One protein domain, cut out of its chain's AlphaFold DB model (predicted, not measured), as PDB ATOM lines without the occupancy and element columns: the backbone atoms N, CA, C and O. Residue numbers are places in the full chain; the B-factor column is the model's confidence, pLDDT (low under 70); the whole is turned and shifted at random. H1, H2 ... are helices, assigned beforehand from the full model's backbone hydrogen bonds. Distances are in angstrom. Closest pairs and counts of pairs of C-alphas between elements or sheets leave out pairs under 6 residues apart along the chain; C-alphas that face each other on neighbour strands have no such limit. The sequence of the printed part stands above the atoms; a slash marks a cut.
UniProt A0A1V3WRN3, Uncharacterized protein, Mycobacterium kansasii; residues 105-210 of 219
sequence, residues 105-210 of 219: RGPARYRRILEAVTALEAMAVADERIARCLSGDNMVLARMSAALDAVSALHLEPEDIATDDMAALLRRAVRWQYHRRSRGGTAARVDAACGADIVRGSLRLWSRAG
ATOM      1  N   ARG A 105      -0.117 -37.190 -25.943       77.19
ATOM      2  CA  ARG A 105       0.319 -38.583 -26.142       77.19
ATOM      3  C   ARG A 105      -0.356 -39.583 -25.199       77.19
ATOM      4  O   ARG A 105      -0.336 -40.778 -25.508       77.19
ATOM      5  N   GLY A 106      -0.961 -39.131 -24.100       79.12
ATOM      6  CA  GLY A 106      -1.594 -39.967 -23.074       79.12
ATOM      7  C   GLY A 106      -2.560 -41.014 -23.646       79.12
ATOM      8  O   GLY A 106      -2.326 -42.211 -23.457       79.12
ATOM      9  N   PRO A 107      -3.575 -40.625 -24.443       81.12
ATOM     10  CA  PRO A 107      -4.545 -41.569 -25.001       81.12
ATOM     11  C   PRO A 107      -3.923 -42.646 -25.904       81.12
ATOM     12  O   PRO A 107      -4.311 -43.815 -25.849       81.12
ATOM     13  N   ALA A 108      -2.936 -42.281 -26.731       84.38
ATOM     14  CA  ALA A 108      -2.255 -43.227 -27.616       84.38
ATOM     15  C   ALA A 108      -1.353 -44.194 -26.832       84.38
ATOM     16  O   ALA A 108      -1.335 -45.391 -27.119       84.38
ATOM     17  N   ARG A 109      -0.632 -43.692 -25.819       84.06
ATOM     18  CA  ARG A 109       0.172 -44.515 -24.904       84.06
ATOM     19  C   ARG A 109      -0.708 -45.501 -24.139       84.06
ATOM     20  O   ARG A 109      -0.373 -46.681 -24.080       84.06
ATOM     21  N   TYR A 110      -1.841 -45.041 -23.612       89.69
ATOM     22  CA  TYR A 110      -2.778 -45.885 -22.876       89.69
ATOM     23  C   TYR A 110      -3.381 -46.988 -23.754       89.69
ATOM     24  O   TYR A 110      -3.427 -48.141 -23.337       89.69
ATOM     25  N   ARG A 111      -3.732 -46.691 -25.014       87.81
ATOM     26  CA  ARG A 111      -4.207 -47.718 -25.957       87.81
ATOM     27  C   ARG A 111      -3.176 -48.823 -26.195       87.81
ATOM     28  O   ARG A 111      -3.533 -49.993 -26.133       87.81
ATOM     29  N   ARG A 112      -1.900 -48.466 -26.379       89.00
ATOM     30  CA  ARG A 112      -0.808 -49.451 -26.519       89.00
ATOM     31  C   ARG A 112      -0.644 -50.312 -25.268       89.00
ATOM     32  O   ARG A 112      -0.375 -51.502 -25.377       89.00
ATOM     33  N   ILE A 113      -0.820 -49.724 -24.081       90.81
ATOM     34  CA  ILE A 113      -0.810 -50.471 -22.816       90.81
ATOM     35  C   ILE A 113      -1.982 -51.453 -22.767       90.81
ATOM     36  O   ILE A 113      -1.779 -52.600 -22.382       90.81
ATOM     37  N   LEU A 114      -3.187 -51.048 -23.180       91.00
ATOM     38  CA  LEU A 114      -4.330 -51.959 -23.246       91.00
ATOM     39  C   LEU A 114      -4.074 -53.123 -24.207       91.00
ATOM     40  O   LEU A 114      -4.278 -54.264 -23.814       91.00
ATOM     41  N   GLU A 115      -3.570 -52.851 -25.411       91.62
ATOM     42  CA  GLU A 115      -3.217 -53.884 -26.396       91.62
ATOM     43  C   GLU A 115      -2.177 -54.871 -25.841       91.62
ATOM     44  O   GLU A 115      -2.368 -56.086 -25.915       91.62
ATOM     45  N   ALA A 116      -1.112 -54.360 -25.217       91.75
ATOM     46  CA  ALA A 116      -0.083 -55.189 -24.597       91.75
ATOM     47  C   ALA A 116      -0.634 -56.026 -23.435       91.75
ATOM     48  O   ALA A 116      -0.286 -57.196 -23.297       91.75
ATOM     49  N   VAL A 117      -1.515 -55.457 -22.607       92.50
ATOM     50  CA  VAL A 117      -2.117 -56.201 -21.496       92.50
ATOM     51  C   VAL A 117      -3.089 -57.253 -21.995       92.50
ATOM     52  O   VAL A 117      -3.045 -58.359 -21.482       92.50
ATOM     53  N   THR A 118      -3.882 -56.984 -23.029       93.50
ATOM     54  CA  THR A 118      -4.728 -58.014 -23.643       93.50
ATOM     55  C   THR A 118      -3.889 -59.180 -24.178       93.50
ATOM     56  O   THR A 118      -4.260 -60.338 -23.991       93.50
ATOM     57  N   ALA A 119      -2.725 -58.907 -24.774       93.00
ATOM     58  CA  ALA A 119      -1.793 -59.961 -25.175       93.00
ATOM     59  C   ALA A 119      -1.230 -60.742 -23.967       93.00
ATOM     60  O   ALA A 119      -1.150 -61.970 -24.009       93.00
ATOM     61  N   LEU A 120      -0.877 -60.056 -22.873       93.31
ATOM     62  CA  LEU A 120      -0.410 -60.698 -21.637       93.31
ATOM     63  C   LEU A 120      -1.509 -61.522 -20.952       93.31
ATOM     64  O   LEU A 120      -1.226 -62.610 -20.463       93.31
ATOM     65  N   GLU A 121      -2.753 -61.048 -20.940       93.19
ATOM     66  CA  GLU A 121      -3.915 -61.760 -20.397       93.19
ATOM     67  C   GLU A 121      -4.175 -63.062 -21.162       93.19
ATOM     68  O   GLU A 121      -4.452 -64.088 -20.544       93.19
ATOM     69  N   ALA A 122      -4.004 -63.060 -22.490       93.94
ATOM     70  CA  ALA A 122      -4.095 -64.277 -23.294       93.94
ATOM     71  C   ALA A 122      -3.006 -65.303 -22.925       93.94
ATOM     72  O   ALA A 122      -3.289 -66.497 -22.841       93.94
ATOM     73  N   MET A 123      -1.775 -64.852 -22.655       93.88
ATOM     74  CA  MET A 123      -0.688 -65.729 -22.193       93.88
ATOM     75  C   MET A 123      -0.892 -66.210 -20.750       93.88
ATOM     76  O   MET A 123      -0.530 -67.339 -20.420       93.88
ATOM     77  N   ALA A 124      -1.509 -65.389 -19.897       93.75
ATOM     78  CA  ALA A 124      -1.761 -65.703 -18.493       93.75
ATOM     79  C   ALA A 124      -2.678 -66.917 -18.289       93.75
ATOM     80  O   ALA A 124      -2.596 -67.559 -17.247       93.75
ATOM     81  N   VAL A 125      -3.492 -67.280 -19.290       93.69
ATOM     82  CA  VAL A 125      -4.293 -68.520 -19.283       93.69
ATOM     83  C   VAL A 125      -3.411 -69.759 -19.087       93.69
ATOM     84  O   VAL A 125      -3.841 -70.724 -18.461       93.69
ATOM     85  N   ALA A 126      -2.180 -69.730 -19.604       93.50
ATOM     86  CA  ALA A 126      -1.218 -70.824 -19.495       93.50
ATOM     87  C   ALA A 126      -0.096 -70.562 -18.471       93.50
ATOM     88  O   ALA A 126       0.665 -71.481 -18.165       93.50
ATOM     89  N   ASP A 127       0.028 -69.342 -17.935       94.25
ATOM     90  CA  ASP A 127       1.079 -68.974 -16.980       94.25
ATOM     91  C   ASP A 127       0.551 -68.115 -15.817       94.25
ATOM     92  O   ASP A 127       0.385 -66.893 -15.903       94.25
ATOM     93  N   GLU A 128       0.393 -68.768 -14.666       93.25
ATOM     94  CA  GLU A 128      -0.026 -68.161 -13.400       93.25
ATOM     95  C   GLU A 128       0.933 -67.058 -12.906       93.25
ATOM     96  O   GLU A 128       0.553 -66.184 -12.125       93.25
ATOM     97  N   ARG A 129       2.208 -67.048 -13.327       94.00
ATOM     98  CA  ARG A 129       3.129 -65.947 -12.988       94.00
ATOM     99  C   ARG A 129       2.698 -64.651 -13.665       94.00
ATOM    100  O   ARG A 129       2.780 -63.595 -13.041       94.00
ATOM    101  N   ILE A 130       2.210 -64.734 -14.902       92.00
ATOM    102  CA  ILE A 130       1.700 -63.580 -15.644       92.00
ATOM    103  C   ILE A 130       0.384 -63.116 -15.016       92.00
ATOM    104  O   ILE A 130       0.237 -61.923 -14.756       92.00
ATOM    105  N   ALA A 131      -0.519 -64.037 -14.659       91.00
ATOM    106  CA  ALA A 131      -1.761 -63.701 -13.954       91.00
ATOM    107  C   ALA A 131      -1.496 -62.957 -12.628       91.00
ATOM    108  O   ALA A 131      -2.081 -61.899 -12.362       91.00
ATOM    109  N   ARG A 132      -0.548 -63.449 -11.818       92.62
ATOM    110  CA  ARG A 132      -0.116 -62.787 -10.574       92.62
ATOM    111  C   ARG A 132       0.554 -61.439 -10.814       92.62
ATOM    112  O   ARG A 132       0.313 -60.501 -10.061       92.62
ATOM    113  N   CYS A 133       1.371 -61.314 -11.858       91.94
ATOM    114  CA  CYS A 133       1.972 -60.036 -12.232       91.94
ATOM    115  C   CYS A 133       0.895 -59.002 -12.602       91.94
ATOM    116  O   CYS A 133       0.912 -57.886 -12.086       91.94
ATOM    117  N   LEU A 134      -0.082 -59.395 -13.429       91.38
ATOM    118  CA  LEU A 134      -1.157 -58.523 -13.909       91.38
ATOM    119  C   LEU A 134      -2.111 -58.054 -12.802       91.38
ATOM    120  O   LEU A 134      -2.620 -56.933 -12.853       91.38
ATOM    121  N   SER A 135      -2.343 -58.903 -11.800       90.50
ATOM    122  CA  SER A 135      -3.179 -58.608 -10.625       90.50
ATOM    123  C   SER A 135      -2.418 -57.935  -9.476       90.50
ATOM    124  O   SER A 135      -3.040 -57.450  -8.525       90.50
ATOM    125  N   GLY A 136      -1.088 -57.886  -9.557       92.62
ATOM    126  CA  GLY A 136      -0.223 -57.291  -8.549       92.62
ATOM    127  C   GLY A 136      -0.338 -55.767  -8.484       92.62
ATOM    128  O   GLY A 136      -0.625 -55.089  -9.473       92.62
ATOM    129  N   ASP A 137      -0.057 -55.212  -7.306       92.25
ATOM    130  CA  ASP A 137      -0.222 -53.781  -7.029       92.25
ATOM    131  C   ASP A 137       0.551 -52.895  -8.002       92.25
ATOM    132  O   ASP A 137       0.017 -51.898  -8.474       92.25
ATOM    133  N   ASN A 138       1.788 -53.271  -8.336       91.75
ATOM    134  CA  ASN A 138       2.622 -52.498  -9.255       91.75
ATOM    135  C   ASN A 138       1.946 -52.347 -10.620       91.75
ATOM    136  O   ASN A 138       1.947 -51.255 -11.181       91.75
ATOM    137  N   MET A 139       1.318 -53.411 -11.128       93.62
ATOM    138  CA  MET A 139       0.621 -53.356 -12.408       93.62
ATOM    139  C   MET A 139      -0.667 -52.541 -12.313       93.62
ATOM    140  O   MET A 139      -0.949 -51.717 -13.182       93.62
ATOM    141  N   VAL A 140      -1.437 -52.726 -11.238       94.25
ATOM    142  CA  VAL A 140      -2.661 -51.954 -10.989       94.25
ATOM    143  C   VAL A 140      -2.361 -50.454 -10.911       94.25
ATOM    144  O   VAL A 140      -3.053 -49.657 -11.545       94.25
ATOM    145  N   LEU A 141      -1.312 -50.064 -10.185       93.44
ATOM    146  CA  LEU A 141      -0.908 -48.666 -10.040       93.44
ATOM    147  C   LEU A 141      -0.303 -48.101 -11.330       93.44
ATOM    148  O   LEU A 141      -0.620 -46.972 -11.697       93.44
ATOM    149  N   ALA A 142       0.487 -48.888 -12.067       92.12
ATOM    150  CA  ALA A 142       1.013 -48.476 -13.367       92.12
ATOM    151  C   ALA A 142      -0.112 -48.222 -14.388       92.12
ATOM    152  O   ALA A 142      -0.090 -47.219 -15.102       92.12
ATOM    153  N   ARG A 143      -1.133 -49.089 -14.428       93.69
ATOM    154  CA  ARG A 143      -2.312 -48.910 -15.293       93.69
ATOM    155  C   ARG A 143      -3.148 -47.705 -14.887       93.69
ATOM    156  O   ARG A 143      -3.569 -46.950 -15.756       93.69
ATOM    157  N   MET A 144      -3.353 -47.499 -13.587       93.06
ATOM    158  CA  MET A 144      -4.027 -46.307 -13.076       93.06
ATOM    159  C   MET A 144      -3.281 -45.028 -13.475       93.06
ATOM    160  O   MET A 144      -3.917 -44.094 -13.949       93.06
ATOM    161  N   SER A 145      -1.955 -44.981 -13.317       90.12
ATOM    162  CA  SER A 145      -1.145 -43.823 -13.720       90.12
ATOM    163  C   SER A 145      -1.277 -43.545 -15.220       90.12
ATOM    164  O   SER A 145      -1.564 -42.417 -15.605       90.12
ATOM    165  N   ALA A 146      -1.188 -44.574 -16.067       90.00
ATOM    166  CA  ALA A 146      -1.381 -44.410 -17.506       90.00
ATOM    167  C   ALA A 146      -2.809 -43.968 -17.885       90.00
ATOM    168  O   ALA A 146      -2.988 -43.230 -18.852       90.00
ATOM    169  N   ALA A 147      -3.821 -44.414 -17.136       90.31
ATOM    170  CA  ALA A 147      -5.200 -43.970 -17.310       90.31
ATOM    171  C   ALA A 147      -5.385 -42.501 -16.893       90.31
ATOM    172  O   ALA A 147      -6.071 -41.768 -17.601       90.31
ATOM    173  N   LEU A 148      -4.750 -42.060 -15.798       87.25
ATOM    174  CA  LEU A 148      -4.730 -40.656 -15.375       87.25
ATOM    175  C   LEU A 148      -4.067 -39.770 -16.439       87.25
ATOM    176  O   LEU A 148      -4.676 -38.797 -16.869       87.25
ATOM    177  N   ASP A 149      -2.898 -40.160 -16.958       83.94
ATOM    178  CA  ASP A 149      -2.225 -39.449 -18.058       83.94
ATOM    179  C   ASP A 149      -3.138 -39.294 -19.292       83.94
ATOM    180  O   ASP A 149      -3.148 -38.256 -19.957       83.94
ATOM    181  N   ALA A 150      -3.918 -40.333 -19.612       84.75
ATOM    182  CA  ALA A 150      -4.818 -40.333 -20.760       84.75
ATOM    183  C   ALA A 150      -6.036 -39.417 -20.588       84.75
ATOM    184  O   ALA A 150      -6.490 -38.844 -21.576       84.75
ATOM    185  N   VAL A 151      -6.568 -39.269 -19.371       82.69
ATOM    186  CA  VAL A 151      -7.740 -38.412 -19.112       82.69
ATOM    187  C   VAL A 151      -7.363 -36.952 -18.876       82.69
ATOM    188  O   VAL A 151      -8.115 -36.076 -19.298       82.69
ATOM    189  N   SER A 152      -6.167 -36.674 -18.344       74.81
ATOM    190  CA  SER A 152      -5.609 -35.314 -18.264       74.81
ATOM    191  C   SER A 152      -5.538 -34.652 -19.644       74.81
ATOM    192  O   SER A 152      -5.830 -33.471 -19.806       74.81
ATOM    193  N   ALA A 153      -5.240 -35.438 -20.683       67.06
ATOM    194  CA  ALA A 153      -5.250 -35.006 -22.083       67.06
ATOM    195  C   ALA A 153      -6.613 -34.515 -22.588       67.06
ATOM    196  O   ALA A 153      -6.692 -33.736 -23.540       67.06
ATOM    197  N   LEU A 154      -7.689 -35.002 -21.973       65.50
ATOM    198  CA  LEU A 154      -9.068 -34.693 -22.329       65.50
ATOM    199  C   LEU A 154      -9.608 -33.486 -21.543       65.50
ATOM    200  O   LEU A 154     -10.806 -33.229 -21.609       65.50
ATOM    201  N   HIS A 155      -8.741 -32.741 -20.838       58.78
ATOM    202  CA  HIS A 155      -9.108 -31.626 -19.947       58.78
ATOM    203  C   HIS A 155     -10.066 -32.055 -18.819       58.78
ATOM    204  O   HIS A 155     -10.814 -31.247 -18.269       58.78
ATOM    205  N   LEU A 156     -10.062 -33.348 -18.479       62.91
ATOM    206  CA  LEU A 156     -10.618 -33.834 -17.226       62.91
ATOM    207  C   LEU A 156      -9.506 -33.667 -16.196       62.91
ATOM    208  O   LEU A 156      -8.559 -34.451 -16.197       62.91
ATOM    209  N   GLU A 157      -9.593 -32.611 -15.389       56.72
ATOM    210  CA  GLU A 157      -8.555 -32.265 -14.416       56.72
ATOM    211  C   GLU A 157      -8.204 -33.484 -13.541       56.72
ATOM    212  O   GLU A 157      -9.084 -34.025 -12.854       56.72
ATOM    213  N   PRO A 158      -6.947 -33.962 -13.575       59.00
ATOM    214  CA  PRO A 158      -6.499 -34.995 -12.659       59.00
ATOM    215  C   PRO A 158      -6.509 -34.430 -11.235       59.00
ATOM    216  O   PRO A 158      -5.903 -33.405 -10.943       59.00
ATOM    217  N   GLU A 159      -7.216 -35.109 -10.336       66.62
ATOM    218  CA  GLU A 159      -7.216 -34.779  -8.911       66.62
ATOM    219  C   GLU A 159      -5.842 -35.187  -8.348       66.62
ATOM    220  O   GLU A 159      -5.544 -36.386  -8.262       66.62
ATOM    221  N   ASP A 160      -4.990 -34.205  -8.035       69.06
ATOM    222  CA  ASP A 160      -3.734 -34.439  -7.317       69.06
ATOM    223  C   ASP A 160      -4.082 -34.812  -5.872       69.06
ATOM    224  O   ASP A 160      -4.606 -34.005  -5.103       69.06
ATOM    225  N   ILE A 161      -3.913 -36.091  -5.544       72.88
ATOM    226  CA  ILE A 161      -4.342 -36.680  -4.276       72.88
ATOM    227  C   ILE A 161      -3.109 -37.237  -3.587       72.88
ATOM    228  O   ILE A 161      -2.472 -38.157  -4.109       72.88
ATOM    229  N   ALA A 162      -2.826 -36.726  -2.389       72.88
ATOM    230  CA  ALA A 162      -1.829 -37.308  -1.507       72.88
ATOM    231  C   ALA A 162      -2.161 -38.790  -1.251       72.88
ATOM    232  O   ALA A 162      -3.310 -39.161  -1.012       72.88
ATOM    233  N   THR A 163      -1.150 -39.654  -1.344       68.38
ATOM    234  CA  THR A 163      -1.327 -41.119  -1.343       68.38
ATOM    235  C   THR A 163      -1.910 -41.662  -0.025       68.38
ATOM    236  O   THR A 163      -2.366 -42.802   0.016       68.38
ATOM    237  N   ASP A 164      -1.909 -40.858   1.035       75.00
ATOM    238  CA  ASP A 164      -2.412 -41.146   2.379       75.00
ATOM    239  C   ASP A 164      -3.804 -40.549   2.678       75.00
ATOM    240  O   ASP A 164      -4.432 -40.949   3.661       75.00
ATOM    241  N   ASP A 165      -4.352 -39.670   1.828       86.62
ATOM    242  CA  ASP A 165      -5.719 -39.157   1.994       86.62
ATOM    243  C   ASP A 165      -6.750 -40.213   1.561       86.62
ATOM    244  O   ASP A 165      -7.267 -40.238   0.437       86.62
ATOM    245  N   MET A 166      -7.082 -41.101   2.498       86.00
ATOM    246  CA  MET A 166      -8.067 -42.165   2.312       86.00
ATOM    247  C   MET A 166      -9.419 -41.660   1.793       86.00
ATOM    248  O   MET A 166     -10.046 -42.312   0.952       86.00
ATOM    249  N   ALA A 167      -9.886 -40.512   2.286       87.50
ATOM    250  CA  ALA A 167     -11.192 -39.983   1.921       87.50
ATOM    251  C   ALA A 167     -11.183 -39.471   0.473       87.50
ATOM    252  O   ALA A 167     -12.138 -39.709  -0.272       87.50
ATOM    253  N   ALA A 168     -10.097 -38.825   0.041       87.69
ATOM    254  CA  ALA A 168      -9.914 -38.425  -1.350       87.69
ATOM    255  C   ALA A 168      -9.809 -39.632  -2.292       87.69
ATOM    256  O   ALA A 168     -10.457 -39.647  -3.341       87.69
ATOM    257  N   LEU A 169      -9.080 -40.682  -1.899       89.25
ATOM    258  CA  LEU A 169      -8.963 -41.916  -2.684       89.25
ATOM    259  C   LEU A 169     -10.329 -42.587  -2.918       89.25
ATOM    260  O   LEU A 169     -10.636 -42.970  -4.054       89.25
ATOM    261  N   LEU A 170     -11.180 -42.676  -1.888       90.62
ATOM    262  CA  LEU A 170     -12.551 -43.187  -2.031       90.62
ATOM    263  C   LEU A 170     -13.426 -42.281  -2.898       90.62
ATOM    264  O   LEU A 170     -14.111 -42.779  -3.794       90.62
ATOM    265  N   ARG A 171     -13.393 -40.958  -2.681       90.12
ATOM    266  CA  ARG A 171     -14.157 -40.003  -3.502       90.12
ATOM    267  C   ARG A 171     -13.793 -40.131  -4.979       90.12
ATOM    268  O   ARG A 171     -14.695 -40.203  -5.815       90.12
ATOM    269  N   ARG A 172     -12.501 -40.246  -5.306       89.81
ATOM    270  CA  ARG A 172     -12.034 -40.478  -6.678       89.81
ATOM    271  C   ARG A 172     -12.580 -41.793  -7.234       89.81
ATOM    272  O   ARG A 172     -13.117 -41.797  -8.341       89.81
ATOM    273  N   ALA A 173     -12.511 -42.891  -6.476       92.00
ATOM    274  CA  ALA A 173     -13.065 -44.174  -6.909       92.00
ATOM    275  C   ALA A 173     -14.572 -44.074  -7.219       92.00
ATOM    276  O   ALA A 173     -15.011 -44.477  -8.293       92.00
ATOM    277  N   VAL A 174     -15.370 -43.470  -6.335       91.25
ATOM    278  CA  VAL A 174     -16.819 -43.301  -6.547       91.25
ATOM    279  C   VAL A 174     -17.114 -42.408  -7.757       91.25
ATOM    280  O   VAL A 174     -17.943 -42.760  -8.600       91.25
ATOM    281  N   ARG A 175     -16.400 -41.286  -7.896       87.88
ATOM    282  CA  ARG A 175     -16.555 -40.344  -9.015       87.88
ATOM    283  C   ARG A 175     -16.318 -41.029 -10.361       87.88
ATOM    284  O   ARG A 175     -17.151 -40.933 -11.262       87.88
ATOM    285  N   TRP A 176     -15.221 -41.774 -10.490       88.00
ATOM    286  CA  TRP A 176     -14.871 -42.483 -11.726       88.00
ATOM    287  C   TRP A 176     -15.760 -43.704 -11.991       88.00
ATOM    288  O   TRP A 176     -16.068 -44.014 -13.144       88.00
ATOM    289  N   GLN A 177     -16.250 -44.360 -10.936       89.25
ATOM    290  CA  GLN A 177     -17.268 -45.408 -11.016       89.25
ATOM    291  C   GLN A 177     -18.598 -44.880 -11.568       89.25
ATOM    292  O   GLN A 177     -19.270 -45.585 -12.324       89.25
ATOM    293  N   TYR A 178     -18.988 -43.662 -11.198       84.94
ATOM    294  CA  TYR A 178     -20.162 -43.000 -11.754       84.94
ATOM    295  C   TYR A 178     -19.906 -42.563 -13.202       84.94
ATOM    296  O   TYR A 178     -20.646 -42.951 -14.102       84.94
ATOM    297  N   HIS A 179     -18.796 -41.861 -13.451       80.81
ATOM    298  CA  HIS A 179     -18.419 -41.368 -14.778       80.81
ATOM    299  C   HIS A 179     -18.397 -42.477 -15.843       80.81
ATOM    300  O   HIS A 179     -18.950 -42.305 -16.928       80.81
ATOM    301  N   ARG A 180     -17.827 -43.650 -15.523       81.69
ATOM    302  CA  ARG A 180     -17.778 -44.788 -16.458       81.69
ATOM    303  C   ARG A 180     -19.152 -45.391 -16.770       81.69
ATOM    304  O   ARG A 180     -19.311 -45.997 -17.819       81.69
ATOM    305  N   ARG A 181     -20.120 -45.294 -15.846       79.50
ATOM    306  CA  ARG A 181     -21.485 -45.826 -16.025       79.50
ATOM    307  C   ARG A 181     -22.351 -44.883 -16.859       79.50
ATOM    308  O   ARG A 181     -23.224 -45.352 -17.576       79.50
ATOM    309  N   SER A 182     -22.094 -43.580 -16.773       73.69
ATOM    310  CA  SER A 182     -22.908 -42.547 -17.420       73.69
ATOM    311  C   SER A 182     -22.550 -42.284 -18.891       73.69
ATOM    312  O   SER A 182     -23.268 -41.544 -19.558       73.69
ATOM    313  N   ARG A 183     -21.461 -42.858 -19.425       65.38
ATOM    314  CA  ARG A 183     -21.032 -42.657 -20.824       65.38
ATOM    315  C   ARG A 183     -21.329 -43.889 -21.685       65.38
ATOM    316  O   ARG A 183     -20.831 -44.973 -21.406       65.38
ATOM    317  N   GLY A 184     -22.108 -43.708 -22.756       57.28
ATOM    318  CA  GLY A 184     -22.381 -44.721 -23.786       57.28
ATOM    319  C   GLY A 184     -21.714 -44.387 -25.131       57.28
ATOM    320  O   GLY A 184     -21.575 -43.216 -25.473       57.28
ATOM    321  N   GLY A 185     -21.294 -45.407 -25.893       57.69
ATOM    322  CA  GLY A 185     -20.717 -45.279 -27.250       57.69
ATOM    323  C   GLY A 185     -19.286 -45.825 -27.417       57.69
ATOM    324  O   GLY A 185     -18.630 -46.214 -26.457       57.69
ATOM    325  N   THR A 186     -18.761 -45.868 -28.648       52.97
ATOM    326  CA  THR A 186     -17.429 -46.451 -28.946       52.97
ATOM    327  C   THR A 186     -16.268 -45.603 -28.409       52.97
ATOM    328  O   THR A 186     -15.312 -46.158 -27.870       52.97
ATOM    329  N   ALA A 187     -16.377 -44.268 -28.460       53.09
ATOM    330  CA  ALA A 187     -15.460 -43.354 -27.765       53.09
ATOM    331  C   ALA A 187     -15.529 -43.526 -26.233       53.09
ATOM    332  O   ALA A 187     -14.523 -43.380 -25.545       53.09
ATOM    333  N   ALA A 188     -16.681 -43.967 -25.712       59.94
ATOM    334  CA  ALA A 188     -16.858 -44.278 -24.299       59.94
ATOM    335  C   ALA A 188     -16.125 -45.559 -23.856       59.94
ATOM    336  O   ALA A 188     -15.999 -45.784 -22.658       59.94
ATOM    337  N   ARG A 189     -15.592 -46.392 -24.768       60.78
ATOM    338  CA  ARG A 189     -14.858 -47.617 -24.385       60.78
ATOM    339  C   ARG A 189     -13.474 -47.333 -23.805       60.78
ATOM    340  O   ARG A 189     -13.087 -48.000 -22.850       60.78
ATOM    341  N   VAL A 190     -12.745 -46.357 -24.354       63.34
ATOM    342  CA  VAL A 190     -11.445 -45.935 -23.799       63.34
ATOM    343  C   VAL A 190     -11.669 -45.175 -22.491       63.34
ATOM    344  O   VAL A 190     -11.006 -45.479 -21.506       63.34
ATOM    345  N   ASP A 191     -12.687 -44.309 -22.433       75.44
ATOM    346  CA  ASP A 191     -13.094 -43.617 -21.200       75.44
ATOM    347  C   ASP A 191     -13.526 -44.599 -20.093       75.44
ATOM    348  O   ASP A 191     -13.206 -44.407 -18.917       75.44
ATOM    349  N   ALA A 192     -14.232 -45.679 -20.449       80.94
ATOM    350  CA  ALA A 192     -14.656 -46.712 -19.508       80.94
ATOM    351  C   ALA A 192     -13.485 -47.571 -19.013       80.94
ATOM    352  O   ALA A 192     -13.448 -47.902 -17.827       80.94
ATOM    353  N   ALA A 193     -12.528 -47.905 -19.887       87.69
ATOM    354  CA  ALA A 193     -11.305 -48.607 -19.502       87.69
ATOM    355  C   ALA A 193     -10.454 -47.748 -18.554       87.69
ATOM    356  O   ALA A 193     -10.095 -48.225 -17.474       87.69
ATOM    357  N   CYS A 194     -10.250 -46.464 -18.886       89.31
ATOM    358  CA  CYS A 194      -9.586 -45.508 -18.000       89.31
ATOM    359  C   CYS A 194     -10.287 -45.461 -16.640       89.31
ATOM    360  O   CYS A 194      -9.654 -45.624 -15.600       89.31
ATOM    361  N   GLY A 195     -11.617 -45.312 -16.639       89.62
ATOM    362  CA  GLY A 195     -12.408 -45.302 -15.413       89.62
ATOM    363  C   GLY A 195     -12.275 -46.590 -14.595       89.62
ATOM    364  O   GLY A 195     -12.225 -46.528 -13.371       89.62
ATOM    365  N   ALA A 196     -12.183 -47.761 -15.230       91.94
ATOM    366  CA  ALA A 196     -11.979 -49.026 -14.527       91.94
ATOM    367  C   ALA A 196     -10.598 -49.105 -13.854       91.94
ATOM    368  O   ALA A 196     -10.517 -49.486 -12.683       91.94
ATOM    369  N   ASP A 197      -9.535 -48.707 -14.557       93.94
ATOM    370  CA  ASP A 197      -8.174 -48.699 -14.010       93.94
ATOM    371  C   ASP A 197      -8.011 -47.655 -12.893       93.94
ATOM    372  O   ASP A 197      -7.415 -47.959 -11.858       93.94
ATOM    373  N   ILE A 198      -8.614 -46.466 -13.038       92.81
ATOM    374  CA  ILE A 198      -8.597 -45.417 -12.005       92.81
ATOM    375  C   ILE A 198      -9.339 -45.865 -10.744       92.81
ATOM    376  O   ILE A 198      -8.829 -45.688  -9.635       92.81
ATOM    377  N   VAL A 199     -10.517 -46.485 -10.885       93.81
ATOM    378  CA  VAL A 199     -11.263 -47.051  -9.749       93.81
ATOM    379  C   VAL A 199     -10.431 -48.117  -9.045       93.81
ATOM    380  O   VAL A 199     -10.251 -48.053  -7.830       93.81
ATOM    381  N   ARG A 200      -9.891 -49.081  -9.802       94.06
ATOM    382  CA  ARG A 200      -9.129 -50.202  -9.242       94.06
ATOM    383  C   ARG A 200      -7.892 -49.721  -8.486       94.06
ATOM    384  O   ARG A 200      -7.671 -50.157  -7.360       94.06
ATOM    385  N   GLY A 201      -7.108 -48.817  -9.072       93.94
ATOM    386  CA  GLY A 201      -5.916 -48.282  -8.417       93.94
ATOM    387  C   GLY A 201      -6.233 -47.405  -7.205       93.94
ATOM    388  O   GLY A 201      -5.571 -47.537  -6.180       93.94
ATOM    389  N   SER A 202      -7.300 -46.600  -7.259       93.00
ATOM    390  CA  SER A 202      -7.732 -45.785  -6.113       93.00
ATOM    391  C   SER A 202      -8.133 -46.646  -4.916       93.00
ATOM    392  O   SER A 202      -7.715 -46.362  -3.798       93.00
ATOM    393  N   LEU A 203      -8.874 -47.734  -5.150       93.88
ATOM    394  CA  LEU A 203      -9.235 -48.690  -4.099       93.88
ATOM    395  C   LEU A 203      -8.015 -49.459  -3.570       93.88
ATOM    396  O   LEU A 203      -7.955 -49.760  -2.380       93.88
ATOM    397  N   ARG A 204      -7.021 -49.746  -4.424       93.12
ATOM    398  CA  ARG A 204      -5.767 -50.394  -4.004       93.12
ATOM    399  C   ARG A 204      -4.940 -49.494  -3.083       93.12
ATOM    400  O   ARG A 204      -4.433 -49.973  -2.076       93.12
ATOM    401  N   LEU A 205      -4.831 -48.203  -3.404       92.12
ATOM    402  CA  LEU A 205      -4.176 -47.214  -2.541       92.12
ATOM    403  C   LEU A 205      -4.943 -47.017  -1.232       92.12
ATOM    404  O   LEU A 205      -4.334 -47.020  -0.170       92.12
ATOM    405  N   TRP A 206      -6.272 -46.926  -1.293       92.12
ATOM    406  CA  TRP A 206      -7.110 -46.783  -0.103       92.12
ATOM    407  C   TRP A 206      -6.957 -47.966   0.860       92.12
ATOM    408  O   TRP A 206      -6.766 -47.771   2.058       92.12
ATOM    409  N   SER A 207      -6.959 -49.193   0.332       90.12
ATOM    410  CA  SER A 207      -6.725 -50.400   1.129       90.12
ATOM    411  C   SER A 207      -5.337 -50.400   1.780       90.12
ATOM    412  O   SER A 207      -5.213 -50.775   2.943       90.12
ATOM    413  N   ARG A 208      -4.297 -49.928   1.076       88.81
ATOM    414  CA  ARG A 208      -2.936 -49.787   1.630       88.81
ATOM    415  C   ARG A 208      -2.839 -48.731   2.730       88.81
ATOM    416  O   ARG A 208      -2.050 -48.901   3.651       88.81
ATOM    417  N   ALA A 209      -3.626 -47.664   2.631       86.00
ATOM    418  CA  ALA A 209      -3.676 -46.591   3.618       86.00
ATOM    419  C   ALA A 209      -4.470 -46.962   4.892       86.00
ATOM    420  O   ALA A 209      -4.555 -46.149   5.806       86.00
ATOM    421  N   GLY A 210      -5.013 -48.186   4.984       83.62
ATOM    422  CA  GLY A 210      -5.740 -48.678   6.164       83.62
ATOM    423  C   GLY A 210      -7.263 -48.629   6.036       83.62
ATOM    424  O   GLY A 210      -7.973 -48.847   7.016       83.62
TER     425      GLY A 210
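AT A GLANCE: This is residues 105 to 210 of the 219 residues of an uncharacterized protein of Mycobacterium kansasii (UniProt A0A1V3WRN3). The longest helix, H5, lies between H3 and H4: it crosses H3 on one side and folds back along H4 as a helical hairpin on the other. H1 runs out beyond this core, and H2 then H3 come back, the three making a thin slab. The printed part has 106 residues with five named helices, H1 to H5 in chain order, and no named strand: all helix. It is compact, with a radius of gyration of the C-alphas of 14.0 A and spans of 38 by 36 by 24 A.

IN THESE COORDINATES: Find C-alpha 188 at (-16.858, -44.278, -24.299); from there H5, residues 188 to 208, runs 29.9 A to C-alpha 208 at (-2.936, -49.787, 1.630). H4, residues 166 to 182, covers 24.7 A, and H3, residues 137 to 152, covers 22.3 A. H1, residues 105 to 124, starts at C-alpha 105 at (0.319, -38.583, -26.142) and covers 28.3 A. H2, residues 128 to 135, measures 10.4 A.

HOW THE PARTS SIT: Look first at Ala 173 and Val 199, the closest C-alphas of H4 and H5, 4.4 A apart; this hairpin touches at a shallow tilt of 20 degrees, opposite ways. H3 touches H5 at a steep tilt of 47 degrees, closest at the C-alphas of Ala 147 and Cys 194, 4.7 A. H1 touches H3 with residues 105 to 113 alone, closest at the C-alphas of Gly 106 and Ala 150, 4.0 A. With residues 117 to 124 alone it touches H2, a second helical hairpin, closest at the C-alphas of Ala 124 and Ile 130, 5.0 A. H3 and H4 are apart. Every O i to N i+4 pair is within hydrogen-bond range in H1, H2, H3 and H5, and 12 of 13 in H4.

THE WHOLE: The C-alphas of Ala 126 and His 155 are the two farthest apart, 40.0 A. The printed part has no cut. The link from H3 to H4, residues 153 to 165, is long. The pLDDT is under 70 at residues 153 to 160, residue 163 and residues 183 to 190.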